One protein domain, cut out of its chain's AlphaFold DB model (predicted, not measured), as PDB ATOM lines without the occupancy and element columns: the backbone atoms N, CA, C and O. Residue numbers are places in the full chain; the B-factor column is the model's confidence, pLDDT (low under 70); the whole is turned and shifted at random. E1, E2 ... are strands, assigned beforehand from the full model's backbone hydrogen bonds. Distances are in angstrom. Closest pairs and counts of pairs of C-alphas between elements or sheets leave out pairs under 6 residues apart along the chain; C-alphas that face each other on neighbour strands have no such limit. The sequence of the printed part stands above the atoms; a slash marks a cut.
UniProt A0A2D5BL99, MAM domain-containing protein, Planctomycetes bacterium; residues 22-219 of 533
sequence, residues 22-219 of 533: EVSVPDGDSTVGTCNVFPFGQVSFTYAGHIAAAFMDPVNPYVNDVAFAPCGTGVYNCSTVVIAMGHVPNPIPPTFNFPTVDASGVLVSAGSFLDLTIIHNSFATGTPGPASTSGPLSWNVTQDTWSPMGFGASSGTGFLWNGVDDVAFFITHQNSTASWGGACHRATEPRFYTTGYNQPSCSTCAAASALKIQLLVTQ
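This is residues 22 to 219 of the 533 residues of the protein "MAM domain-containing protein" of Planctomycetes bacterium (UniProt A0A2D5BL99). This body has little regular structure: loops wrap round a bent, twisted sheet of E2, E4, E6, E7, E8 and E9, with a small antiparallel sheet, E1-E10-E3, to one side. The 198 printed residues include ten named strands in chain order, 69 residues, all strand. It is compact, radius of gyration of the C-alphas 15.4 A, spanning 46 by 35 by 35 A.

E1, 22 to 25, begins at C-alpha 22 (7.770, -30.244, 21.824). Then come E2, 44 to 51; E3, 62 to 68; E4, 74 to 88, 32.0 A; E5, 107 to 109; E6, 117 to 121; E7, 137 to 141; E8, 166 to 178, 29.4 A; E9, 192 to 194; E10, 213 to 218.

E4 has E8 on one side, E6 and E7 on the other; E2 has E8 and E9. Within hydrogen-bond range, 2.9 A each: N 84 and O 170, N 83 and O 120, N 76 and O 139, N 47 and O 171, N 48 and O 193, N 23 and O 215, N 216 and O 65. E5 pairs with no named strand.

The printed part has no cut. Residues 189 to 209 are among those under 70.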
ATOM      1  N   GLU A  22       9.021 -30.954  22.074       80.88
ATOM      2  CA  GLU A  22       7.770 -30.244  21.824       80.88
ATOM      3  C   GLU A  22       7.032 -29.997  23.141       80.88
ATOM      4  O   GLU A  22       6.752 -30.925  23.896       80.88
ATOM      5  N   VAL A  23       6.691 -28.737  23.401       82.44
ATOM      6  CA  VAL A  23       5.899 -28.312  24.560       82.44
ATOM      7  C   VAL A  23       4.568 -27.776  24.058       82.44
ATOM      8  O   VAL A  23       4.546 -26.761  23.368       82.44
ATOM      9  N   SER A  24       3.456 -28.421  24.404       88.19
ATOM     10  CA  SER A  24       2.128 -28.019  23.923       88.19
ATOM     11  C   SER A  24       1.259 -27.432  25.033       88.19
ATOM     12  O   SER A  24       1.192 -27.960  26.140       88.19
ATOM     13  N   VAL A  25       0.566 -26.340  24.714       87.12
ATOM     14  CA  VAL A  25      -0.282 -25.567  25.623       87.12
ATOM     15  C   VAL A  25      -1.709 -25.541  25.069       87.12
ATOM     16  O   VAL A  25      -1.930 -25.029  23.964       87.12
ATOM     17  N   PRO A  26      -2.710 -26.051  25.807       82.25
ATOM     18  CA  PRO A  26      -2.607 -26.694  27.123       82.25
ATOM     19  C   PRO A  26      -2.229 -28.185  27.049       82.25
ATOM     20  O   PRO A  26      -1.911 -28.788  28.067       82.25
ATOM     21  N   ASP A  27      -2.332 -28.794  25.867       84.56
ATOM     22  CA  ASP A  27      -2.194 -30.230  25.642       84.56
ATOM     23  C   ASP A  27      -1.647 -30.497  24.229       84.56
ATOM     24  O   ASP A  27      -1.624 -29.596  23.389       84.56
ATOM     25  N   GLY A  28      -1.214 -31.732  23.965       85.62
ATOM     26  CA  GLY A  28      -0.646 -32.147  22.678       85.62
ATOM     27  C   GLY A  28      -1.654 -32.464  21.565       85.62
ATOM     28  O   GLY A  28      -1.229 -32.776  20.455       85.62
ATOM     29  N   ASP A  29      -2.963 -32.391  21.814       86.44
ATOM     30  CA  ASP A  29      -3.998 -32.794  20.859       86.44
ATOM     31  C   ASP A  29      -4.387 -31.628  19.933       86.44
ATOM     32  O   ASP A  29      -5.143 -30.719  20.295       86.44
ATOM     33  N   SER A  30      -3.891 -31.657  18.695       89.06
ATOM     34  CA  SER A  30      -4.171 -30.642  17.673       89.06
ATOM     35  C   SER A  30      -5.582 -30.704  17.083       89.06
ATOM     36  O   SER A  30      -5.912 -29.844  16.271       89.06
ATOM     37  N   THR A  31      -6.408 -31.684  17.463       90.94
ATOM     38  CA  THR A  31      -7.727 -31.943  16.854       90.94
ATOM     39  C   THR A  31      -8.899 -31.419  17.691       90.94
ATOM     40  O   THR A  31     -10.035 -31.331  17.216       90.94
ATOM     41  N   VAL A  32      -8.643 -31.048  18.951       83.94
ATOM     42  CA  VAL A  32      -9.681 -30.656  19.914       83.94
ATOM     43  C   VAL A  32      -9.632 -29.172  20.268       83.94
ATOM     44  O   VAL A  32      -8.575 -28.553  20.378       83.94
ATOM     45  N   GLY A  33     -10.814 -28.600  20.503       83.81
ATOM     46  CA  GLY A  33     -11.006 -27.199  20.881       83.81
ATOM     47  C   GLY A  33     -11.845 -26.442  19.855       83.81
ATOM     48  O   GLY A  33     -11.761 -26.674  18.655       83.81
ATOM     49  N   THR A  34     -12.688 -25.518  20.311       88.44
ATOM     50  CA  THR A  34     -13.490 -24.692  19.392       88.44
ATOM     51  C   THR A  34     -12.593 -23.768  18.571       88.44
ATOM     52  O   THR A  34     -11.658 -23.190  19.117       88.44
ATOM     53  N   CYS A  35     -12.914 -23.576  17.298       90.19
ATOM     54  CA  CYS A  35     -12.135 -22.737  16.395       90.19
ATOM     55  C   CYS A  35     -12.297 -21.239  16.674       90.19
ATOM     56  O   CYS A  35     -13.396 -20.766  16.968       90.19
ATOM     57  N   ASN A  36     -11.206 -20.490  16.529       87.12
ATOM     58  CA  ASN A  36     -11.174 -19.040  16.663       87.12
ATOM     59  C   ASN A  36     -10.340 -18.384  15.563       87.12
ATOM     60  O   ASN A  36      -9.249 -18.843  15.251       87.12
ATOM     61  N   VAL A  37     -10.844 -17.276  15.019       88.75
ATOM     62  CA  VAL A  37     -10.242 -16.542  13.891       88.75
ATOM     63  C   VAL A  37      -9.289 -15.425  14.323       88.75
ATOM     64  O   VAL A  37      -8.792 -14.682  13.483       88.75
ATOM     65  N   PHE A  38      -9.039 -15.251  15.620       87.00
ATOM     66  CA  PHE A  38      -8.046 -14.294  16.109       87.00
ATOM     67  C   PHE A  38      -6.745 -15.027  16.473       87.00
ATOM     68  O   PHE A  38      -6.836 -16.041  17.162       87.00
ATOM     69  N   PRO A  39      -5.561 -14.523  16.077       89.56
ATOM     70  CA  PRO A  39      -5.353 -13.296  15.302       89.56
ATOM     71  C   PRO A  39      -5.429 -13.493  13.776       89.56
ATOM     72  O   PRO A  39      -5.679 -12.538  13.049       89.56
ATOM     73  N   PHE A  40      -5.236 -14.713  13.269       92.75
ATOM     74  CA  PHE A  40      -4.857 -14.937  11.865       92.75
ATOM     75  C   PHE A  40      -5.954 -14.695  10.820       92.75
ATOM     76  O   PHE A  40      -5.647 -14.512   9.644       92.75
ATOM     77  N   GLY A  41      -7.224 -14.671  11.221       91.19
ATOM     78  CA  GLY A  41      -8.353 -14.312  10.360       91.19
ATOM     79  C   GLY A  41      -8.586 -12.804  10.242       91.19
ATOM     80  O   GLY A  41      -9.476 -12.381   9.508       91.19
ATOM     81  N   GLN A  42      -7.812 -11.982  10.956       91.12
ATOM     82  CA  GLN A  42      -7.881 -10.525  10.856       91.12
ATOM     83  C   GLN A  42      -6.919 -10.000   9.792       91.12
ATOM     84  O   GLN A  42      -5.873 -10.593   9.540       91.12
ATOM     85  N   VAL A  43      -7.266  -8.861   9.184       89.88
ATOM     86  CA  VAL A  43      -6.415  -8.156   8.202       89.88
ATOM     87  C   VAL A  43      -5.340  -7.315   8.894       89.88
ATOM     88  O   VAL A  43      -4.272  -7.068   8.338       89.88
ATOM     89  N   SER A  44      -5.628  -6.805  10.093       89.94
ATOM     90  CA  SER A  44      -4.677  -6.071  10.930       89.94
ATOM     91  C   SER A  44      -5.044  -6.253  12.391       89.94
ATOM     92  O   SER A  44      -6.205  -6.063  12.759       89.94
ATOM     93  N   PHE A  45      -4.076  -6.638  13.213       88.75
ATOM     94  CA  PHE A  45      -4.336  -6.979  14.606       88.75
ATOM     95  C   PHE A  45      -3.063  -6.923  15.448       88.75
ATOM     96  O   PHE A  45      -1.945  -6.972  14.936       88.75
ATOM     97  N   THR A  46      -3.233  -6.873  16.762       87.81
ATOM     98  CA  THR A  46      -2.162  -7.156  17.713       87.81
ATOM     99  C   THR A  46      -2.685  -8.141  18.742       87.81
ATOM    100  O   THR A  46      -3.799  -7.990  19.248       87.81
ATOM    101  N   TYR A  47      -1.885  -9.161  19.025       88.06
ATOM    102  CA  TYR A  47      -2.227 -10.272  19.897       88.06
ATOM    103  C   TYR A  47      -1.033 -10.630  20.778       88.06
ATOM    104  O   TYR A  47       0.100 -10.670  20.297       88.06
ATOM    105  N   ALA A  48      -1.297 -10.915  22.052       87.31
ATOM    106  CA  ALA A  48      -0.345 -11.567  22.937       87.31
ATOM    107  C   ALA A  48      -1.000 -12.774  23.626       87.31
ATOM    108  O   ALA A  48      -1.990 -12.616  24.343       87.31
ATOM    109  N   GLY A  49      -0.462 -13.969  23.393       85.94
ATOM    110  CA  GLY A  49      -0.896 -15.214  24.029       85.94
ATOM    111  C   GLY A  49      -0.001 -15.525  25.220       85.94
ATOM    112  O   GLY A  49       1.212 -15.607  25.049       85.94
ATOM    113  N   HIS A  50      -0.583 -15.662  26.411       85.62
ATOM    114  CA  HIS A  50       0.154 -15.982  27.635       85.62
ATOM    115  C   HIS A  50       0.419 -17.487  27.732       85.62
ATOM    116  O   HIS A  50      -0.444 -18.301  27.414       85.62
ATOM    117  N   ILE A  51       1.621 -17.831  28.178       88.00
ATOM    118  CA  ILE A  51       2.106 -19.182  28.428       88.00
ATOM    119  C   ILE A  51       2.658 -19.177  29.853       88.00
ATOM    120  O   ILE A  51       3.632 -18.482  30.149       88.00
ATOM    121  N   ALA A  52       2.013 -19.911  30.755       85.44
ATOM    122  CA  ALA A  52       2.480 -19.998  32.132       85.44
ATOM    123  C   ALA A  52       3.838 -20.716  32.201       85.44
ATOM    124  O   ALA A  52       4.053 -21.701  31.495       85.44
ATOM    125  N   ALA A  53       4.709 -20.277  33.111       85.12
ATOM    126  CA  ALA A  53       6.013 -20.886  33.378       85.12
ATOM    127  C   ALA A  53       5.923 -22.401  33.644       85.12
ATOM    128  O   ALA A  53       6.834 -23.144  33.305       85.12
ATOM    129  N   ALA A  54       4.799 -22.874  34.193       84.00
ATOM    130  CA  ALA A  54       4.549 -24.289  34.471       84.00
ATOM    131  C   ALA A  54       4.471 -25.188  33.220       84.00
ATOM    132  O   ALA A  54       4.611 -26.400  33.353       84.00
ATOM    133  N   PHE A  55       4.230 -24.622  32.031       85.06
ATOM    134  CA  PHE A  55       4.291 -25.373  30.773       85.06
ATOM    135  C   PHE A  55       5.693 -25.384  30.165       85.06
ATOM    136  O   PHE A  55       5.966 -26.228  29.322       85.06
ATOM    137  N   MET A  56       6.570 -24.455  30.548       83.94
ATOM    138  CA  MET A  56       7.897 -24.335  29.954       83.94
ATOM    139  C   MET A  56       8.810 -25.478  30.409       83.94
ATOM    140  O   MET A  56       8.714 -25.956  31.538       83.94
ATOM    141  N   ASP A  57       9.718 -25.898  29.528       76.38
ATOM    142  CA  ASP A  57      10.696 -26.942  29.826       76.38
ATOM    143  C   ASP A  57      11.975 -26.315  30.422       76.38
ATOM    144  O   ASP A  57      12.699 -25.609  29.713       76.38
ATOM    145  N   PRO A  58      12.290 -26.551  31.710       71.19
ATOM    146  CA  PRO A  58      13.501 -26.017  32.335       71.19
ATOM    147  C   PRO A  58      14.791 -26.659  31.807       71.19
ATOM    148  O   PRO A  58      15.862 -26.077  31.972       71.19
ATOM    149  N   VAL A  59      14.711 -27.836  31.173       66.62
ATOM    150  CA  VAL A  59      15.845 -28.523  30.535       66.62
ATOM    151  C   VAL A  59      16.100 -27.960  29.136       66.62
ATOM    152  O   VAL A  59      17.247 -27.877  28.701       66.62
ATOM    153  N   ASN A  60      15.045 -27.524  28.445       72.31
ATOM    154  CA  ASN A  60      15.106 -26.942  27.106       72.31
ATOM    155  C   ASN A  60      14.524 -25.517  27.106       72.31
ATOM    156  O   ASN A  60      13.429 -25.289  26.591       72.31
ATOM    157  N   PRO A  61      15.236 -24.524  27.671       80.12
ATOM    158  CA  PRO A  61      14.690 -23.180  27.845       80.12
ATOM    159  C   PRO A  61      14.624 -22.362  26.547       80.12
ATOM    160  O   PRO A  61      14.065 -21.268  26.541       80.12
ATOM    161  N   TYR A  62      15.213 -22.824  25.444       82.62
ATOM    162  CA  TYR A  62      15.293 -22.054  24.209       82.62
ATOM    163  C   TYR A  62      14.211 -22.455  23.209       82.62
ATOM    164  O   TYR A  62      14.235 -23.538  22.632       82.62
ATOM    165  N   VAL A  63      13.286 -21.546  22.931       86.19
ATOM    166  CA  VAL A  63      12.233 -21.712  21.929       86.19
ATOM    167  C   VAL A  63      12.803 -21.444  20.537       86.19
ATOM    168  O   VAL A  63      13.164 -20.312  20.225       86.19
ATOM    169  N   ASN A  64      12.862 -22.467  19.685       80.25
ATOM    170  CA  ASN A  64      13.347 -22.367  18.302       80.25
ATOM    171  C   ASN A  64      12.237 -22.015  17.319       80.25
ATOM    172  O   ASN A  64      12.489 -21.361  16.310       80.25
ATOM    173  N   ASP A  65      11.029 -22.512  17.572       86.44
ATOM    174  CA  ASP A  65       9.885 -22.300  16.699       86.44
ATOM    175  C   ASP A  65       8.582 -22.339  17.494       86.44
ATOM    176  O   ASP A  65       8.520 -22.875  18.604       86.44
ATOM    177  N   VAL A  66       7.541 -21.771  16.899       90.31
ATOM    178  CA  VAL A  66       6.188 -21.744  17.449       90.31
ATOM    179  C   VAL A  66       5.252 -22.353  16.417       90.31
ATOM    180  O   VAL A  66       5.336 -22.043  15.231       90.31
ATOM    181  N   ALA A  67       4.352 -23.216  16.862       91.75
ATOM    182  CA  ALA A  67       3.333 -23.854  16.053       91.75
ATOM    183  C   ALA A  67       1.945 -23.595  16.643       91.75
ATOM    184  O   ALA A  67       1.766 -23.433  17.850       91.75
ATOM    185  N   PHE A  68       0.944 -23.592  15.771       94.56
ATOM    186  CA  PHE A  68      -0.466 -23.516  16.145       94.56
ATOM    187  C   PHE A  68      -1.223 -24.665  15.484       94.56
ATOM    188  O   PHE A  68      -0.766 -25.197  14.472       94.56
ATOM    189  N   ALA A  69      -2.381 -25.021  16.040       93.69
ATOM    190  CA  ALA A  69      -3.286 -26.031  15.495       93.69
ATOM    191  C   ALA A  69      -4.421 -25.354  14.683       93.69
ATOM    192  O   ALA A  69      -5.343 -24.792  15.283       93.69
ATOM    193  N   PRO A  70      -4.373 -25.337  13.341       96.44
ATOM    194  CA  PRO A  70      -5.356 -24.683  12.480       96.44
ATOM    195  C   PRO A  70      -6.613 -25.540  12.294       96.44
ATOM    196  O   PRO A  70      -6.524 -26.745  12.101       96.44
ATOM    197  N   CYS A  71      -7.780 -24.904  12.199       96.25
ATOM    198  CA  CYS A  71      -9.049 -25.586  11.900       96.25
ATOM    199  C   CYS A  71      -9.317 -25.776  10.393       96.25
ATOM    200  O   CYS A  71     -10.452 -25.993   9.972       96.25
ATOM    201  N   GLY A  72      -8.302 -25.581   9.554       96.00
ATOM    202  CA  GLY A  72      -8.416 -25.639   8.103       96.00
ATOM    203  C   GLY A  72      -7.043 -25.643   7.439       96.00
ATOM    204  O   GLY A  72      -6.054 -25.228   8.036       96.00
ATOM    205  N   THR A  73      -6.984 -26.103   6.195       97.56
ATOM    206  CA  THR A  73      -5.736 -26.199   5.422       97.56
ATOM    207  C   THR A  73      -5.582 -24.993   4.503       97.56
ATOM    208  O   THR A  73      -6.530 -24.601   3.816       97.56
ATOM    209  N   GLY A  74      -4.386 -24.407   4.441       96.12
ATOM    210  CA  GLY A  74      -4.149 -23.248   3.590       96.12
ATOM    211  C   GLY A  74      -2.815 -22.550   3.813       96.12
ATOM    212  O   GLY A  74      -1.867 -23.134   4.328       96.12
ATOM    213  N   VAL A  75      -2.749 -21.286   3.392       95.06
ATOM    214  CA  VAL A  75      -1.548 -20.449   3.505       95.06
ATOM    215  C   VAL A  75      -1.908 -19.090   4.088       95.06
ATOM    216  O   VAL A  75      -2.864 -18.443   3.646       95.06
ATOM    217  N   TYR A  76      -1.155 -18.687   5.110       95.75
ATOM    218  CA  TYR A  76      -1.229 -17.372   5.717       95.75
ATOM    219  C   TYR A  76      -0.098 -16.537   5.145       95.75
ATOM    220  O   TYR A  76       1.068 -16.902   5.264       95.75
ATOM    221  N   ASN A  77      -0.448 -15.427   4.508       94.25
ATOM    222  CA  ASN A  77       0.506 -14.497   3.929       94.25
ATOM    223  C   ASN A  77       0.358 -13.142   4.602       94.25
ATOM    224  O   ASN A  77      -0.750 -12.609   4.696       94.25
ATOM    225  N   CYS A  78       1.475 -12.562   5.026       90.56
ATOM    226  CA  CYS A  78       1.497 -11.240   5.624       90.56
ATOM    227  C   CYS A  78       2.754 -10.478   5.211       90.56
ATOM    228  O   CYS A  78       3.877 -10.919   5.439       90.56
ATOM    229  N   SER A  79       2.556  -9.312   4.598       84.50
ATOM    230  CA  SER A  79       3.654  -8.450   4.151       84.50
ATOM    231  C   SER A  79       4.260  -7.615   5.274       84.50
ATOM    232  O   SER A  79       5.365  -7.105   5.124       84.50
ATOM    233  N   THR A  80       3.513  -7.429   6.364       88.25
ATOM    234  CA  THR A  80       3.816  -6.470   7.424       88.25
ATOM    235  C   THR A  80       3.548  -7.128   8.774       88.25
ATOM    236  O   THR A  80       2.428  -7.078   9.271       88.25
ATOM    237  N   VAL A  81       4.544  -7.790   9.354       89.62
ATOM    238  CA  VAL A  81       4.411  -8.546  10.597       89.62
ATOM    239  C   VAL A  81       5.671  -8.449  11.452       89.62
ATOM    240  O   VAL A  81       6.794  -8.554  10.960       89.62
ATOM    241  N   VAL A  82       5.461  -8.283  12.755       89.50
ATOM    242  CA  VAL A  82       6.483  -8.497  13.778       89.50
ATOM    243  C   VAL A  82       5.979  -9.561  14.739       89.50
ATOM    244  O   VAL A  82       4.865  -9.458  15.256       89.50
ATOM    245  N   ILE A  83       6.812 -10.573  14.966       91.06
ATOM    246  CA  ILE A  83       6.580 -11.647  15.930       91.06
ATOM    247  C   ILE A  83       7.702 -11.609  16.947       91.06
ATOM    248  O   ILE A  83       8.879 -11.512  16.588       91.06
ATOM    249  N   ALA A  84       7.333 -11.683  18.216       90.44
ATOM    250  CA  ALA A  84       8.265 -11.663  19.322       90.44
ATOM    251  C   ALA A  84       7.808 -12.599  20.438       90.44
ATOM    252  O   ALA A  84       6.634 -12.957  20.527       90.44
ATOM    253  N   MET A  85       8.735 -12.961  21.312       92.31
ATOM    254  CA  MET A  85       8.437 -13.603  22.589       92.31
ATOM    255  C   MET A  85       9.181 -12.880  23.698       92.31
ATOM    256  O   MET A  85      10.225 -12.276  23.458       92.31
ATOM    257  N   GLY A  86       8.632 -12.911  24.902       90.75
ATOM    258  CA  GLY A  86       9.219 -12.217  26.037       90.75
ATOM    259  C   GLY A  86       8.642 -12.685  27.356       90.75
ATOM    260  O   GLY A  86       7.544 -13.253  27.391       90.75
ATOM    261  N   HIS A  87       9.369 -12.414  28.432       90.62
ATOM    262  CA  HIS A  87       8.906 -12.686  29.784       90.62
ATOM    263  C   HIS A  87       7.823 -11.688  30.201       90.62
ATOM    264  O   HIS A  87       7.880 -10.497  29.877       90.62
ATOM    265  N   VAL A  88       6.836 -12.157  30.958       88.25
ATOM    266  CA  VAL A  88       5.775 -11.337  31.545       88.25
ATOM    267  C   VAL A  88       5.719 -11.549  33.062       88.25
ATOM    268  O   VAL A  88       5.972 -12.655  33.536       88.25
ATOM    269  N   PRO A  89       5.382 -10.513  33.853       80.31
ATOM    270  CA  PRO A  89       5.348 -10.634  35.309       80.31
ATOM    271  C   PRO A  89       4.286 -11.639  35.768       80.31
ATOM    272  O   PRO A  89       3.190 -11.669  35.209       80.31
ATOM    273  N   ASN A  90       4.553 -12.367  36.855       74.69
ATOM    274  CA  ASN A  90       3.552 -13.169  37.561       74.69
ATOM    275  C   ASN A  90       3.371 -12.655  39.010       74.69
ATOM    276  O   ASN A  90       4.310 -12.735  39.802       74.69
ATOM    277  N   PRO A  91       2.195 -12.111  39.390       72.81
ATOM    278  CA  PRO A  91       0.973 -12.002  38.595       72.81
ATOM    279  C   PRO A  91       1.050 -10.903  37.526       72.81
ATOM    280  O   PRO A  91       1.616  -9.833  37.752       72.81
ATOM    281  N   ILE A  92       0.415 -11.150  36.377       68.69
ATOM    282  CA  ILE A  92       0.399 -10.195  35.260       68.69
ATOM    283  C   ILE A  92      -0.331  -8.905  35.677       68.69
ATOM    284  O   ILE A  92      -1.365  -8.988  36.351       68.69
ATOM    285  N   PRO A  93       0.154  -7.711  35.276       67.44
ATOM    286  CA  PRO A  93      -0.467  -6.455  35.662       67.44
ATOM    287  C   PRO A  93      -1.945  -6.357  35.249       67.44
ATOM    288  O   PRO A  93      -2.324  -6.799  34.161       67.44
ATOM    289  N   PRO A  94      -2.782  -5.675  36.052       66.38
ATOM    290  CA  PRO A  94      -4.188  -5.438  35.743       66.38
ATOM    291  C   PRO A  94      -4.404  -4.427  34.605       66.38
ATOM    292  O   PRO A  94      -5.518  -3.978  34.409       66.38
ATOM    293  N   THR A  95      -3.371  -4.036  33.865       73.19
ATOM    294  CA  THR A  95      -3.445  -3.347  32.571       73.19
ATOM    295  C   THR A  95      -2.271  -3.843  31.746       73.19
ATOM    296  O   THR A  95      -1.128  -3.630  32.148       73.19
ATOM    297  N   PHE A  96      -2.541  -4.506  30.621       76.69
ATOM    298  CA  PHE A  96      -1.496  -5.002  29.732       76.69
ATOM    299  C   PHE A  96      -1.269  -4.016  28.588       76.69
ATOM    300  O   PHE A  96      -2.159  -3.786  27.768       76.69
ATOM    301  N   ASN A  97      -0.082  -3.422  28.547       85.19
ATOM    302  CA  ASN A  97       0.355  -2.554  27.467       85.19
ATOM    303  C   ASN A  97       1.124  -3.395  26.449       85.19
ATOM    304  O   ASN A  97       2.121  -4.028  26.796       85.19
ATOM    305  N   PHE A  98       0.679  -3.393  25.195       87.00
ATOM    306  CA  PHE A  98       1.401  -4.088  24.135       87.00
ATOM    307  C   PHE A  98       2.765  -3.449  23.859       87.00
ATOM    308  O   PHE A  98       2.902  -2.226  23.976       87.00
ATOM    309  N   PRO A  99       3.744  -4.254  23.417       89.56
ATOM    310  CA  PRO A  99       4.936  -3.746  22.769       89.56
ATOM    311  C   PRO A  99       4.598  -2.808  21.611       89.56
ATOM    312  O   PRO A  99       3.667  -3.053  20.839       89.56
ATOM    313  N   THR A 100       5.387  -1.750  21.460       87.19
ATOM    314  CA  THR A 100       5.278  -0.824  20.329       87.19
ATOM    315  C   THR A 100       6.508  -0.945  19.451       87.19
ATOM    316  O   THR A 100       7.629  -0.788  19.940       87.19
ATOM    317  N   VAL A 101       6.290  -1.168  18.160       82.12
ATOM    318  CA  VAL A 101       7.326  -1.126  17.126       82.12
ATOM    319  C   VAL A 101       7.132   0.113  16.259       82.12
ATOM    320  O   VAL A 101       5.999   0.557  16.060       82.12
ATOM    321  N   ASP A 102       8.222   0.704  15.776       79.94
ATOM    322  CA  ASP A 102       8.140   1.810  14.826       79.94
ATOM    323  C   ASP A 102       7.812   1.324  13.402       79.94
ATOM    324  O   ASP A 102       7.658   0.131  13.132       79.94
ATOM    325  N   ALA A 103       7.699   2.265  12.461       74.50
ATOM    326  CA  ALA A 103       7.414   1.968  11.056       74.50
ATOM    327  C   ALA A 103       8.532   1.178  10.344       74.50
ATOM    328  O   ALA A 103       8.341   0.733   9.213       74.50
ATOM    329  N   SER A 104       9.694   1.020  10.982       71.25
ATOM    330  CA  SER A 104      10.824   0.215  10.518       71.25
ATOM    331  C   SER A 104      10.893  -1.146  11.226       71.25
ATOM    332  O   SER A 104      11.849  -1.891  11.021       71.25
ATOM    333  N   GLY A 105       9.884  -1.490  12.036       72.69
ATOM    334  CA  GLY A 105       9.808  -2.746  12.778       72.69
ATOM    335  C   GLY A 105      10.766  -2.820  13.968       72.69
ATOM    336  O   GLY A 105      10.982  -3.909  14.494       72.69
ATOM    337  N   VAL A 106      11.364  -1.706  14.393       80.25
ATOM    338  CA  VAL A 106      12.269  -1.662  15.549       80.25
ATOM    339  C   VAL A 106      11.448  -1.538  16.829       80.25
ATOM    340  O   VAL A 106      10.498  -0.759  16.890       80.25
ATOM    341  N   LEU A 107      11.811  -2.297  17.868       82.31
ATOM    342  CA  LEU A 107      11.160  -2.218  19.174       82.31
ATOM    343  C   LEU A 107      11.426  -0.858  19.834       82.31
ATOM    344  O   LEU A 107      12.565  -0.528  20.158       82.31
ATOM    345  N   VAL A 108      10.363  -0.090  20.070       86.50
ATOM    346  CA  VAL A 108      10.405   1.219  20.750       86.50
ATOM    347  C   VAL A 108      10.096   1.078  22.242       86.50
ATOM    348  O   VAL A 108      10.622   1.825  23.063       86.50
ATOM    349  N   SER A 109       9.238   0.122  22.607       89.62
ATOM    350  CA  SER A 109       8.888  -0.189  23.995       89.62
ATOM    351  C   SER A 109       8.442  -1.640  24.110       89.62
ATOM    352  O   SER A 109       7.663  -2.104  23.278       89.62
ATOM    353  N   ALA A 110       8.884  -2.334  25.162       86.88
ATOM    354  CA  ALA A 110       8.433  -3.685  25.501       86.88
ATOM    355  C   ALA A 110       7.017  -3.711  26.118       86.88
ATOM    356  O   ALA A 110       6.422  -4.774  26.277       86.88
ATOM    357  N   GLY A 111       6.436  -2.551  26.445       89.75
ATOM    358  CA  GLY A 111       5.117  -2.485  27.071       89.75
ATOM    359  C   GLY A 111       5.119  -3.115  28.468       89.75
ATOM    360  O   GLY A 111       5.895  -2.709  29.327       89.75
ATOM    361  N   SER A 112       4.219  -4.071  28.708       87.19
ATOM    362  CA  SER A 112       4.101  -4.815  29.973       87.19
ATOM    363  C   SER A 112       5.002  -6.049  30.072       87.19
ATOM    364  O   SER A 112       4.950  -6.741  31.087       87.19
ATOM    365  N   PHE A 113       5.800  -6.339  29.046       89.81
ATOM    366  CA  PHE A 113       6.809  -7.390  29.107       89.81
ATOM    367  C   PHE A 113       8.011  -6.954  29.960       89.81
ATOM    368  O   PHE A 113       8.384  -5.780  29.960       89.81
ATOM    369  N   LEU A 114       8.621  -7.904  30.672       88.12
ATOM    370  CA  LEU A 114       9.880  -7.704  31.398       88.12
ATOM    371  C   LEU A 114      11.049  -7.553  30.417       88.12
ATOM    372  O   LEU A 114      11.924  -6.709  30.605       88.12
ATOM    373  N   ASP A 115      11.014  -8.335  29.341       87.31
ATOM    374  CA  ASP A 115      11.900  -8.257  28.188       87.31
ATOM    375  C   ASP A 115      11.167  -8.726  26.924       87.31
ATOM    376  O   ASP A 115      10.073  -9.282  26.989       87.31
ATOM    377  N   LEU A 116      11.736  -8.464  25.748       85.88
ATOM    378  CA  LEU A 116      11.128  -8.891  24.494       85.88
ATOM    379  C   LEU A 116      12.195  -9.162  23.435       85.88
ATOM    380  O   LEU A 116      13.008  -8.293  23.117       85.88
ATOM    381  N   THR A 117      12.125 -10.346  22.842       86.50
ATOM    382  CA  THR A 117      12.982 -10.796  21.748       86.50
ATOM    383  C   THR A 117      12.160 -10.898  20.476       86.50
ATOM    384  O   THR A 117      11.202 -11.667  20.400       86.50
ATOM    385  N   ILE A 118      12.537 -10.130  19.455       85.44
ATOM    386  CA  ILE A 118      11.947 -10.248  18.119       85.44
ATOM    387  C   ILE A 118      12.469 -11.534  17.465       85.44
ATOM    388  O   ILE A 118      13.677 -11.726  17.334       85.44
ATOM    389  N   ILE A 119      11.543 -12.394  17.045       82.88
ATOM    390  CA  ILE A 119      11.810 -13.687  16.393       82.88
ATOM    391  C   ILE A 119      11.663 -13.558  14.869       82.88
ATOM    392  O   ILE A 119      12.417 -14.158  14.101       82.88
ATOM    393  N   HIS A 120      10.725 -12.722  14.413       84.75
ATOM    394  CA  HIS A 120      10.511 -12.440  12.996       84.75
ATOM    395  C   HIS A 120      10.113 -10.978  12.770       84.75
ATOM    396  O   HIS A 120       9.308 -10.422  13.521       84.75
ATOM    397  N   ASN A 121      10.662 -10.360  11.720       85.00
ATOM    398  CA  ASN A 121      10.411  -8.961  11.386       85.00
ATOM    399  C   ASN A 121      10.407  -8.735   9.871       85.00
ATOM    400  O   ASN A 121      11.450  -8.765   9.213       85.00
ATOM    401  N   SER A 122       9.235  -8.426   9.319       81.94
ATOM    402  CA  SER A 122       9.079  -8.225   7.879       81.94
ATOM    403  C   SER A 122       9.641  -6.897   7.355       81.94
ATOM    404  O   SER A 122       9.728  -6.722   6.141       81.94
ATOM    405  N   PHE A 123      10.003  -5.949   8.230       72.31
ATOM    406  CA  PHE A 123      10.478  -4.608   7.854       72.31
ATOM    407  C   PHE A 123      12.002  -4.507   7.677       72.31
ATOM    408  O   PHE A 123      12.499  -3.519   7.129       72.31
ATOM    409  N   ALA A 124      12.762  -5.510   8.124       62.00
ATOM    410  CA  ALA A 124      14.219  -5.487   8.069       62.00
ATOM    411  C   ALA A 124      14.727  -5.550   6.613       62.00
ATOM    412  O   ALA A 124      14.598  -6.569   5.935       62.00
ATOM    413  N   THR A 125      15.334  -4.459   6.127       50.44
ATOM    414  CA  THR A 125      15.949  -4.356   4.791       50.44
ATOM    415  C   THR A 125      17.463  -4.116   4.904       50.44
ATOM    416  O   THR A 125      17.943  -2.995   4.792       50.44
ATOM    417  N   GLY A 126      18.241  -5.188   5.096       43.72
ATOM    418  CA  GLY A 126      19.696  -5.185   4.867       43.72
ATOM    419  C   GLY A 126      20.615  -5.244   6.102       43.72
ATOM    420  O   GLY A 126      20.435  -4.538   7.088       43.72
ATOM    421  N   THR A 127      21.667  -6.062   5.948       34.19
ATOM    422  CA  THR A 127      22.714  -6.522   6.892       34.19
ATOM    423  C   THR A 127      22.218  -7.361   8.081       34.19
ATOM    424  O   THR A 127      21.610  -6.814   8.996       34.19
ATOM    425  N   PRO A 128      22.498  -8.683   8.108       37.44
ATOM    426  CA  PRO A 128      22.123  -9.534   9.229       37.44
ATOM    427  C   PRO A 128      22.938  -9.135  10.465       37.44
ATOM    428  O   PRO A 128      24.134  -9.409  10.557       37.44
ATOM    429  N   GLY A 129      22.280  -8.500  11.434       40.09
ATOM    430  CA  GLY A 129      22.573  -8.819  12.827       40.09
ATOM    431  C   GLY A 129      22.133 -10.269  13.087       40.09
ATOM    432  O   GLY A 129      21.280 -10.774  12.352       40.09
ATOM    433  N   PRO A 130      22.700 -10.970  14.077       35.97
ATOM    434  CA  PRO A 130      22.448 -12.396  14.277       35.97
ATOM    435  C   PRO A 130      21.058 -12.652  14.890       35.97
ATOM    436  O   PRO A 130      21.004 -13.213  15.973       35.97
ATOM    437  N   ALA A 131      19.945 -12.164  14.310       43.19
ATOM    438  CA  ALA A 131      18.667 -12.171  15.038       43.19
ATOM    439  C   ALA A 131      17.355 -11.760  14.323       43.19
ATOM    440  O   ALA A 131      16.488 -11.174  14.962       43.19
ATOM    441  N   SER A 132      17.131 -11.994  13.030       45.00
ATOM    442  CA  SER A 132      15.751 -11.915  12.502       45.00
ATOM    443  C   SER A 132      15.680 -12.469  11.094       45.00
ATOM    444  O   SER A 132      16.450 -12.054  10.227       45.00
ATOM    445  N   THR A 133      14.713 -13.338  10.835       52.47
ATOM    446  CA  THR A 133      14.337 -13.701   9.469       52.47
ATOM    447  C   THR A 133      13.661 -12.502   8.803       52.47
ATOM    448  O   THR A 133      12.704 -11.943   9.336       52.47
ATOM    449  N   SER A 134      14.211 -12.058   7.671       61.09
ATOM    450  CA  SER A 134      13.795 -10.841   6.963       61.09
ATOM    451  C   SER A 134      12.802 -11.139   5.837       61.09
ATOM    452  O   SER A 134      13.077 -12.002   5.001       61.09
ATOM    453  N   GLY A 135      11.720 -10.359   5.751       74.50
ATOM    454  CA  GLY A 135      10.780 -10.348   4.619       74.50
ATOM    455  C   GLY A 135       9.343 -10.752   4.977       74.50
ATOM    456  O   GLY A 135       9.061 -11.039   6.136       74.50
ATOM    457  N   PRO A 136       8.410 -10.741   4.003       83.06
ATOM    458  CA  PRO A 136       7.031 -11.181   4.215       83.06
ATOM    459  C   PRO A 136       6.958 -12.593   4.802       83.06
ATOM    460  O   PRO A 136       7.695 -13.482   4.373       83.06
ATOM    461  N   LEU A 137       6.024 -12.819   5.722       87.50
ATOM    462  CA  LEU A 137       5.777 -14.140   6.287       87.50
ATOM    463  C   LEU A 137       4.790 -14.906   5.407       87.50
ATOM    464  O   LEU A 137       3.683 -14.426   5.146       87.50
ATOM    465  N   SER A 138       5.179 -16.114   5.003       89.50
ATOM    466  CA  SER A 138       4.292 -17.107   4.403       89.50
ATOM    467  C   SER A 138       4.323 -18.365   5.265       89.50
ATOM    468  O   SER A 138       5.382 -18.959   5.455       89.50
ATOM    469  N   TRP A 139       3.174 -18.737   5.821       92.00
ATOM    470  CA  TRP A 139       3.027 -19.852   6.751       92.00
ATOM    471  C   TRP A 139       1.998 -20.838   6.201       92.00
ATOM    472  O   TRP A 139       0.811 -20.522   6.073       92.00
ATOM    473  N   ASN A 140       2.481 -22.020   5.823       90.88
ATOM    474  CA  ASN A 140       1.653 -23.113   5.330       90.88
ATOM    475  C   ASN A 140       1.085 -23.885   6.513       90.88
ATOM    476  O   ASN A 140       1.818 -24.223   7.441       90.88
ATOM    477  N   VAL A 141      -0.203 -24.197   6.449       93.19
ATOM    478  CA  VAL A 141      -0.908 -24.848   7.544       93.19
ATOM    479  C   VAL A 141      -1.732 -26.028   7.057       93.19
ATOM    480  O   VAL A 141      -2.300 -25.991   5.961       93.19
ATOM    481  N   THR A 142      -1.827 -27.060   7.892       94.25
ATOM    482  CA  THR A 142      -2.682 -28.229   7.655       94.25
ATOM    483  C   THR A 142      -3.714 -28.330   8.764       94.25
ATOM    484  O   THR A 142      -3.379 -28.157   9.934       94.25
ATOM    485  N   GLN A 143      -4.965 -28.597   8.389       95.88
ATOM    486  CA  GLN A 143      -6.052 -28.787   9.339       95.88
ATOM    487  C   GLN A 143      -5.689 -29.835  10.405       95.88
ATOM    488  O   GLN A 143      -5.102 -30.872  10.091       95.88
ATOM    489  N   ASP A 144      -6.062 -29.543  11.651       94.00
ATOM    490  CA  ASP A 144      -5.975 -30.428  12.817       94.00
ATOM    491  C   ASP A 144      -4.552 -30.960  13.075       94.00
ATOM    492  O   ASP A 144      -4.357 -32.012  13.682       94.00
ATOM    493  N   THR A 145      -3.536 -30.230  12.607       92.12
ATOM    494  CA  THR A 145      -2.119 -30.598  12.697       92.12
ATOM    495  C   THR A 145      -1.327 -29.412  13.226       92.12
ATOM    496  O   THR A 145      -1.470 -28.294  12.722       92.12
ATOM    497  N   TRP A 146      -0.449 -29.641  14.205       90.94
ATOM    498  CA  TRP A 146       0.512 -28.626  14.637       90.94
ATOM    499  C   TRP A 146       1.331 -28.139  13.440       90.94
ATOM    500  O   TRP A 146       2.033 -28.909  12.792       90.94
ATOM    501  N   SER A 147       1.174 -26.860  13.102       90.31
ATOM    502  CA  SER A 147       1.781 -26.245  11.921       90.31
ATOM    503  C   SER A 147       2.852 -25.241  12.364       90.31
ATOM    504  O   SER A 147       2.491 -24.121  12.742       90.31
ATOM    505  N   PRO A 148       4.151 -25.599  12.341       90.12
ATOM    506  CA  PRO A 148       5.238 -24.697  12.720       90.12
ATOM    507  C   PRO A 148       5.307 -23.463  11.825       90.12
ATOM    508  O   PRO A 148       5.066 -23.545  10.618       90.12
ATOM    509  N   MET A 149       5.645 -22.317  12.412       86.88
ATOM    510  CA  MET A 149       5.794 -21.055  11.687       86.88
ATOM    511  C   MET A 149       7.126 -20.952  10.929       86.88
ATOM    512  O   MET A 149       7.257 -20.105  10.045       86.88
ATOM    513  N   GLY A 150       8.082 -21.845  11.205       79.94
ATOM    514  CA  GLY A 150       9.289 -22.050  10.408       79.94
ATOM    515  C   GLY A 150      10.478 -21.181  10.818       79.94
ATOM    516  O   GLY A 150      11.407 -21.010  10.020       79.94
ATOM    517  N   PHE A 151      10.481 -20.620  12.031       74.44
ATOM    518  CA  PHE A 151      11.554 -19.732  12.499       74.44
ATOM    519  C   PHE A 151      12.890 -20.472  12.669       74.44
ATOM    520  O   PHE A 151      13.945 -19.948  12.297       74.44
ATOM    521  N   GLY A 152      12.844 -21.723  13.144       58.81
ATOM    522  CA  GLY A 152      14.034 -22.546  13.376       58.81
ATOM    523  C   GLY A 152      14.759 -22.958  12.088       58.81
ATOM    524  O   GLY A 152      15.987 -22.988  12.046       58.81
ATOM    525  N   ALA A 153      14.022 -23.202  11.000       50.38
ATOM    526  CA  ALA A 153      14.589 -23.593   9.704       50.38
ATOM    527  C   ALA A 153      15.253 -22.430   8.942       50.38
ATOM    528  O   ALA A 153      15.971 -22.648   7.966       50.38
ATOM    529  N   SER A 154      15.004 -21.190   9.364       47.66
ATOM    530  CA  SER A 154      15.362 -19.979   8.625       47.66
ATOM    531  C   SER A 154      16.421 -19.118   9.332       47.66
ATOM    532  O   SER A 154      16.644 -17.977   8.939       47.66
ATOM    533  N   SER A 155      17.148 -19.678  10.312       45.09
ATOM    534  CA  SER A 155      18.154 -18.989  11.152       45.09
ATOM    535  C   SER A 155      17.600 -17.843  12.014       45.09
ATOM    536  O   SER A 155      18.337 -16.931  12.385       45.09
ATOM    537  N   GLY A 156      16.299 -17.870  12.326       50.62
ATOM    538  CA  GLY A 156      15.677 -16.883  13.207       50.62
ATOM    539  C   GLY A 156      16.292 -16.878  14.610       50.62
ATOM    540  O   GLY A 156      16.819 -17.890  15.078       50.62
ATOM    541  N   THR A 157      16.218 -15.736  15.297       60.28
ATOM    542  CA  THR A 157      16.418 -15.697  16.749       60.28
ATOM    543  C   THR A 157      15.299 -16.475  17.396       60.28
ATOM    544  O   THR A 157      14.139 -16.098  17.282       60.28
ATOM    545  N   GLY A 158      15.642 -17.545  18.095       74.75
ATOM    546  CA  GLY A 158      14.743 -18.116  19.079       74.75
ATOM    547  C   GLY A 158      14.650 -17.218  20.311       74.75
ATOM    548  O   GLY A 158      15.219 -16.125  20.367       74.75
ATOM    549  N   PHE A 159      13.935 -17.692  21.319       85.81
ATOM    550  CA  PHE A 159      13.758 -16.994  22.587       85.81
ATOM    551  C   PHE A 159      14.294 -17.851  23.729       85.81
ATOM    552  O   PHE A 159      13.918 -19.011  23.846       85.81
ATOM    553  N   LEU A 160      15.160 -17.283  24.571       83.75
ATOM    554  CA  LEU A 160      15.674 -17.960  25.757       83.75
ATOM    555  C   LEU A 160      14.797 -17.631  26.967       83.75
ATOM    556  O   LEU A 160      14.751 -16.481  27.404       83.75
ATOM    557  N   TRP A 161      14.149 -18.651  27.515       85.56
ATOM    558  CA  TRP A 161      13.414 -18.570  28.764       85.56
ATOM    559  C   TRP A 161      14.365 -18.519  29.966       85.56
ATOM    560  O   TRP A 161      15.387 -19.202  30.004       85.56
ATOM    561  N   ASN A 162      14.026 -17.716  30.970       76.50
ATOM    562  CA  ASN A 162      14.854 -17.485  32.151       76.50
ATOM    563  C   ASN A 162      14.633 -18.506  33.282       76.50
ATOM    564  O   ASN A 162      15.249 -18.382  34.341       76.50
ATOM    565  N   GLY A 163      13.757 -19.492  33.071       77.25
ATOM    566  CA  GLY A 163      13.465 -20.557  34.031       77.25
ATOM    567  C   GLY A 163      12.474 -20.183  35.136       77.25
ATOM    568  O   GLY A 163      12.203 -21.014  36.000       77.25
ATOM    569  N   VAL A 164      11.958 -18.947  35.155       79.88
ATOM    570  CA  VAL A 164      11.173 -18.423  36.284       79.88
ATOM    571  C   VAL A 164       9.889 -17.737  35.838       79.88
ATOM    572  O   VAL A 164       8.817 -18.055  36.352       79.88
ATOM    573  N   ASP A 165       9.985 -16.774  34.926       83.44
ATOM    574  CA  ASP A 165       8.860 -15.908  34.584       83.44
ATOM    575  C   ASP A 165       7.916 -16.574  33.584       83.44
ATOM    576  O   ASP A 165       8.315 -17.398  32.763       83.44
ATOM    577  N   ASP A 166       6.648 -16.176  33.613       89.94
ATOM    578  CA  ASP A 166       5.718 -16.537  32.551       89.94
ATOM    579  C   ASP A 166       6.192 -15.940  31.214       89.94
ATOM    580  O   ASP A 166       6.908 -14.938  31.174       89.94
ATOM    581  N   VAL A 167       5.756 -16.518  30.099       91.25
ATOM    582  CA  VAL A 167       6.139 -16.076  28.752       91.25
ATOM    583  C   VAL A 167       4.896 -15.638  27.991       91.25
ATOM    584  O   VAL A 167       3.786 -16.102  28.251       91.25
ATOM    585  N   ALA A 168       5.046 -14.736  27.026       90.44
ATOM    586  CA  ALA A 168       3.991 -14.491  26.055       90.44
ATOM    587  C   ALA A 168       4.513 -14.477  24.617       90.44
ATOM    588  O   ALA A 168       5.545 -13.878  24.310       90.44
ATOM    589  N   PHE A 169       3.752 -15.116  23.730       92.50
ATOM    590  CA  PHE A 169       3.889 -14.970  22.285       92.50
ATOM    591  C   PHE A 169       3.214 -13.674  21.854       92.50
ATOM    592  O   PHE A 169       2.034 -13.483  22.134       92.50
ATOM    593  N   PHE A 170       3.930 -12.805  21.152       91.94
ATOM    594  CA  PHE A 170       3.435 -11.537  20.633       91.94
ATOM    595  C   PHE A 170       3.455 -11.533  19.107       91.94
ATOM    596  O   PHE A 170       4.467 -11.847  18.485       91.94
ATOM    597  N   ILE A 171       2.357 -11.087  18.504       91.69
ATOM    598  CA  ILE A 171       2.280 -10.790  17.077       91.69
ATOM    599  C   ILE A 171       1.553  -9.468  16.857       91.69
ATOM    600  O   ILE A 171       0.470  -9.228  17.392       91.69
ATOM    601  N   THR A 172       2.131  -8.620  16.015       90.75
ATOM    602  CA  THR A 172       1.437  -7.484  15.410       90.75
ATOM    603  C   THR A 172       1.585  -7.568  13.904       90.75
ATOM    604  O   THR A 172       2.674  -7.830  13.393       90.75
ATOM    605  N   HIS A 173       0.477  -7.416  13.188       91.00
ATOM    606  CA  HIS A 173       0.445  -7.646  11.752       91.00
ATOM    607  C   HIS A 173      -0.539  -6.721  11.041       91.00
ATOM    608  O   HIS A 173      -1.523  -6.261  11.623       91.00
ATOM    609  N   GLN A 174      -0.254  -6.453   9.771       89.75
ATOM    610  CA  GLN A 174      -1.077  -5.676   8.855       89.75
ATOM    611  C   GLN A 174      -1.059  -6.317   7.467       89.75
ATOM    612  O   GLN A 174      -0.081  -6.947   7.061       89.75
ATOM    613  N   ASN A 175      -2.137  -6.115   6.709       90.25
ATOM    614  CA  ASN A 175      -2.306  -6.638   5.353       90.25
ATOM    615  C   ASN A 175      -2.151  -8.170   5.265       90.25
ATOM    616  O   ASN A 175      -1.558  -8.691   4.319       90.25
ATOM    617  N   SER A 176      -2.651  -8.895   6.265       92.75
ATOM    618  CA  SER A 176      -2.648 -10.360   6.279       92.75
ATOM    619  C   SER A 176      -3.807 -10.959   5.489       92.75
ATOM    620  O   SER A 176      -4.901 -10.399   5.409       92.75
ATOM    621  N   THR A 177      -3.569 -12.148   4.939       96.00
ATOM    622  CA  THR A 177      -4.583 -12.993   4.299       96.00
ATOM    623  C   THR A 177      -4.375 -14.444   4.716       96.00
ATOM    624  O   THR A 177      -3.243 -14.915   4.746       96.00
ATOM    625  N   ALA A 178      -5.459 -15.159   5.019       96.31
ATOM    626  CA  ALA A 178      -5.441 -16.586   5.333       96.31
ATOM    627  C   ALA A 178      -6.453 -17.305   4.439       96.31
ATOM    628  O   ALA A 178      -7.656 -17.048   4.536       96.31
ATOM    629  N   SER A 179      -5.995 -18.205   3.568       97.00
ATOM    630  CA  SER A 179      -6.877 -18.848   2.578       97.00
ATOM    631  C   SER A 179      -7.952 -19.761   3.191       97.00
ATOM    632  O   SER A 179      -8.939 -20.058   2.527       97.00
ATOM    633  N   TRP A 180      -7.782 -20.184   4.448       94.75
ATOM    634  CA  TRP A 180      -8.731 -21.021   5.197       94.75
ATOM    635  C   TRP A 180      -9.605 -20.225   6.183       94.75
ATOM    636  O   TRP A 180     -10.313 -20.807   7.002       94.75
ATOM    637  N   GLY A 181      -9.528 -18.890   6.162       93.75
ATOM    638  CA  GLY A 181     -10.237 -18.020   7.107       93.75
ATOM    639  C   GLY A 181      -9.502 -17.765   8.429       93.75
ATOM    640  O   GLY A 181     -10.028 -17.054   9.281       93.75
ATOM    641  N   GLY A 182      -8.287 -18.303   8.607       93.12
ATOM    642  CA  GLY A 182      -7.399 -17.965   9.728       93.12
ATOM    643  C   GLY A 182      -7.825 -18.538  11.081       93.12
ATOM    644  O   GLY A 182      -7.398 -18.046  12.123       93.12
ATOM    645  N   ALA A 183      -8.686 -19.556  11.077       94.12
ATOM    646  CA  ALA A 183      -9.169 -20.198  12.289       94.12
ATOM    647  C   ALA A 183      -8.145 -21.193  12.869       94.12
ATOM    648  O   ALA A 183      -7.604 -22.009  12.121       94.12
ATOM    649  N   CYS A 184      -7.926 -21.157  14.187       93.38
ATOM    650  CA  CYS A 184      -7.121 -22.115  14.962       93.38
ATOM    651  C   CYS A 184      -7.891 -22.622  16.195       93.38
ATOM    652  O   CYS A 184      -8.773 -21.920  16.703       93.38
ATOM    653  N   HIS A 185      -7.569 -23.823  16.682       91.81
ATOM    654  CA  HIS A 185      -8.172 -24.405  17.881       91.81
ATOM    655  C   HIS A 185      -7.846 -23.578  19.126       91.81
ATOM    656  O   HIS A 185      -6.726 -23.090  19.313       91.81
ATOM    657  N   ARG A 186      -8.847 -23.417  19.994       87.12
ATOM    658  CA  ARG A 186      -8.711 -22.672  21.245       87.12
ATOM    659  C   ARG A 186      -8.057 -23.489  22.353       87.12
ATOM    660  O   ARG A 186      -8.357 -24.670  22.515       87.12
ATOM    661  N   ALA A 187      -7.248 -22.809  23.158       81.00
ATOM    662  CA  ALA A 187      -6.757 -23.317  24.430       81.00
ATOM    663  C   ALA A 187      -7.817 -23.159  25.533       81.00
ATOM    664  O   ALA A 187      -8.666 -22.264  25.484       81.00
ATOM    665  N   THR A 188      -7.755 -24.031  26.538       73.25
ATOM    666  CA  THR A 188      -8.554 -23.936  27.770       73.25
ATOM    667  C   THR A 188      -7.940 -22.983  28.799       73.25
ATOM    668  O   THR A 188      -8.623 -22.608  29.752       73.25
ATOM    669  N   GLU A 189      -6.692 -22.552  28.590       64.12
ATOM    670  CA  GLU A 189      -6.007 -21.577  29.439       64.12
ATOM    671  C   GLU A 189      -6.657 -20.177  29.365       64.12
ATOM    672  O   GLU A 189      -7.110 -19.749  28.296       64.12
ATOM    673  N   PRO A 190      -6.731 -19.429  30.484       52.66
ATOM    674  CA  PRO A 190      -7.649 -18.308  30.617       52.66
ATOM    675  C   PRO A 190      -7.078 -16.929  30.245       52.66
ATOM    676  O   PRO A 190      -7.737 -15.944  30.562       52.66
ATOM    677  N   ARG A 191      -5.873 -16.770  29.663       63.91
ATOM    678  CA  ARG A 191      -5.274 -15.421  29.489       63.91
ATOM    679  C   ARG A 191      -4.688 -15.158  28.099       63.91
ATOM    680  O   ARG A 191      -3.798 -15.850  27.626       63.91
ATOM    681  N   PHE A 192      -5.180 -14.101  27.456       64.88
ATOM    682  CA  PHE A 192      -4.678 -13.548  26.196       64.88
ATOM    683  C   PHE A 192      -4.989 -12.041  26.141       64.88
ATOM    684  O   PHE A 192      -5.869 -11.558  26.857       64.88
ATOM    685  N   TYR A 193      -4.308 -11.301  25.267       69.19
ATOM    686  CA  TYR A 193      -4.495  -9.859  25.081       69.19
ATOM    687  C   TYR A 193      -4.693  -9.545  23.597       69.19
ATOM    688  O   TYR A 193      -3.934 -10.045  22.768       69.19
ATOM    689  N   THR A 194      -5.649  -8.672  23.241       63.47
ATOM    690  CA  THR A 194      -5.801  -8.182  21.854       63.47
ATOM    691  C   THR A 194      -6.046  -6.674  21.735       63.47
ATOM    692  O   THR A 194      -6.597  -6.041  22.639       63.47
ATOM    693  N   THR A 195      -5.699  -6.077  20.589       58.69
ATOM    694  CA  THR A 195      -6.140  -4.711  20.250       58.69
ATOM    695  C   THR A 195      -7.655  -4.664  20.074       58.69
ATOM    696  O   THR A 195      -8.197  -5.269  19.153       58.69
ATOM    697  N   GLY A 196      -8.333  -3.927  20.957       52.25
ATOM    698  CA  GLY A 196      -9.796  -3.799  21.001       52.25
ATOM    699  C   GLY A 196     -10.435  -4.435  22.240       52.25
ATOM    700  O   GLY A 196     -11.584  -4.127  22.547       52.25
ATOM    701  N   TYR A 197      -9.691  -5.260  22.987       50.94
ATOM    702  CA  TYR A 197     -10.178  -5.927  24.194       50.94
ATOM    703  C   TYR A 197      -9.073  -5.996  25.263       50.94
ATOM    704  O   TYR A 197      -8.467  -7.033  25.516       50.94
ATOM    705  N   ASN A 198      -8.811  -4.861  25.920       48.19
ATOM    706  CA  ASN A 198      -8.021  -4.824  27.152       48.19
ATOM    707  C   ASN A 198      -8.928  -5.290  28.304       48.19
ATOM    708  O   ASN A 198      -9.606  -4.460  28.905       48.19
ATOM    709  N   GLN A 199      -9.001  -6.590  28.607       47.84
ATOM    710  CA  GLN A 199      -9.783  -7.081  29.761       47.84
ATOM    711  C   GLN A 199      -8.924  -7.813  30.799       47.84
ATOM    712  O   GLN A 199      -9.015  -9.026  30.973       47.84
ATOM    713  N   PRO A 200      -8.117  -7.074  31.562       45.50
ATOM    714  CA  PRO A 200      -7.714  -7.505  32.885       45.50
ATOM    715  C   PRO A 200      -8.879  -7.261  33.860       45.50
ATOM    716  O   PRO A 200      -9.159  -6.110  34.183       45.50
ATOM    717  N   SER A 201      -9.599  -8.312  34.286       44.06
ATOM    718  CA  SER A 201     -10.262  -8.391  35.620       44.06
ATOM    719  C   SER A 201     -11.298  -9.514  35.825       44.06
ATOM    720  O   SER A 201     -11.831  -9.602  36.928       44.06
ATOM    721  N   CYS A 202     -11.596 -10.408  34.872       42.12
ATOM    722  CA  CYS A 202     -12.610 -11.448  35.125       42.12
ATOM    723  C   CYS A 202     -12.163 -12.863  34.740       42.12
ATOM    724  O   CYS A 202     -11.875 -13.140  33.577       42.12
ATOM    725  N   SER A 203     -12.179 -13.769  35.723       40.72
ATOM    726  CA  SER A 203     -11.814 -15.190  35.621       40.72
ATOM    727  C   SER A 203     -12.715 -16.025  34.699       40.72
ATOM    728  O   SER A 203     -12.370 -17.164  34.404       40.72
ATOM    729  N   THR A 204     -13.843 -15.489  34.218       41.72
ATOM    730  CA  THR A 204     -14.798 -16.225  33.364       41.72
ATOM    731  C   THR A 204     -15.043 -15.591  31.994       41.72
ATOM    732  O   THR A 204     -15.771 -16.162  31.186       41.72
ATOM    733  N   CYS A 205     -14.444 -14.437  31.689       45.12
ATOM    734  CA  CYS A 205     -14.647 -13.753  30.401       45.12
ATOM    735  C   CYS A 205     -13.583 -14.105  29.341       45.12
ATOM    736  O   CYS A 205     -13.684 -13.662  28.200       45.12
ATOM    737  N   ALA A 206     -12.560 -14.884  29.708       49.88
ATOM    738  CA  ALA A 206     -11.256 -14.885  29.044       49.88
ATOM    739  C   ALA A 206     -10.863 -16.192  28.313       49.88
ATOM    740  O   ALA A 206      -9.746 -16.312  27.831       49.88
ATOM    741  N   ALA A 207     -11.773 -17.156  28.144       49.91
ATOM    742  CA  ALA A 207     -11.468 -18.385  27.395       49.91
ATOM    743  C   ALA A 207     -11.649 -18.239  25.865       49.91
ATOM    744  O   ALA A 207     -11.246 -19.123  25.111       49.91
ATOM    745  N   ALA A 208     -12.306 -17.174  25.380       56.97
ATOM    746  CA  ALA A 208     -12.886 -17.111  24.027       56.97
ATOM    747  C   ALA A 208     -11.885 -17.030  22.859       56.97
ATOM    748  O   ALA A 208     -12.261 -17.346  21.731       56.97
ATOM    749  N   SER A 209     -10.638 -16.609  23.094       65.44
ATOM    750  CA  SER A 209      -9.671 -16.380  22.008       65.44
ATOM    751  C   SER A 209      -8.226 -16.776  22.321       65.44
ATOM    752  O   SER A 209      -7.331 -16.466  21.535       65.44
ATOM    753  N   ALA A 210      -7.987 -17.485  23.428       76.50
ATOM    754  CA  ALA A 210      -6.714 -18.164  23.649       76.50
ATOM    755  C   ALA A 210      -6.554 -19.254  22.584       76.50
ATOM    756  O   ALA A 210      -7.500 -20.001  22.334       76.50
ATOM    757  N   LEU A 211      -5.395 -19.327  21.937       87.56
ATOM    758  CA  LEU A 211      -5.104 -20.355  20.941       87.56
ATOM    759  C   LEU A 211      -4.262 -21.459  21.561       87.56
ATOM    760  O   LEU A 211      -3.470 -21.194  22.461       87.56
ATOM    761  N   LYS A 212      -4.417 -22.678  21.047       89.62
ATOM    762  CA  LYS A 212      -3.457 -23.748  21.291       89.62
ATOM    763  C   LYS A 212      -2.112 -23.379  20.667       89.62
ATOM    764  O   LYS A 212      -2.073 -22.990  19.497       89.62
ATOM    765  N   ILE A 213      -1.040 -23.504  21.441       91.38
ATOM    766  CA  ILE A 213       0.329 -23.181  21.021       91.38
ATOM    767  C   ILE A 213       1.215 -24.380  21.320       91.38
ATOM    768  O   ILE A 213       1.142 -24.927  22.414       91.38
ATOM    769  N   GLN A 214       2.064 -24.762  20.374       91.44
ATOM    770  CA  GLN A 214       3.152 -25.700  20.604       91.44
ATOM    771  C   GLN A 214       4.482 -24.980  20.380       91.44
ATOM    772  O   GLN A 214       4.645 -24.232  19.417       91.44
ATOM    773  N   LEU A 215       5.422 -25.169  21.293       89.94
ATOM    774  CA  LEU A 215       6.770 -24.630  21.230       89.94
ATOM    775  C   LEU A 215       7.722 -25.761  20.861       89.94
ATOM    776  O   LEU A 215       7.711 -26.812  21.498       89.94
ATOM    777  N   LEU A 216       8.568 -25.525  19.862       81.94
ATOM    778  CA  LEU A 216       9.700 -26.395  19.581       81.94
ATOM    779  C   LEU A 216      10.899 -25.879  20.367       81.94
ATOM    780  O   LEU A 216      11.535 -24.898  19.971       81.94
ATOM    781  N   VAL A 217      11.212 -26.524  21.480       78.62
ATOM    782  CA  VAL A 217      12.257 -26.083  22.397       78.62
ATOM    783  C   VAL A 217      13.526 -26.917  22.268       78.62
ATOM    784  O   VAL A 217      13.508 -28.104  21.972       78.62
ATOM    785  N   THR A 218      14.661 -26.264  22.447       68.69
ATOM    786  CA  THR A 218      15.989 -26.858  22.587       68.69
ATOM    787  C   THR A 218      16.671 -26.111  23.724       68.69
ATOM    788  O   THR A 218      16.059 -25.355  24.474       68.69
ATOM    789  N   GLN A 219      17.971 -26.274  23.840       58.84
ATOM    790  CA  GLN A 219      18.751 -25.609  24.867       58.84
ATOM    791  C   GLN A 219      19.405 -24.312  24.413       58.84
ATOM    792  O   GLN A 219      19.935 -23.558  25.223       58.84
TER     793      GLN A 219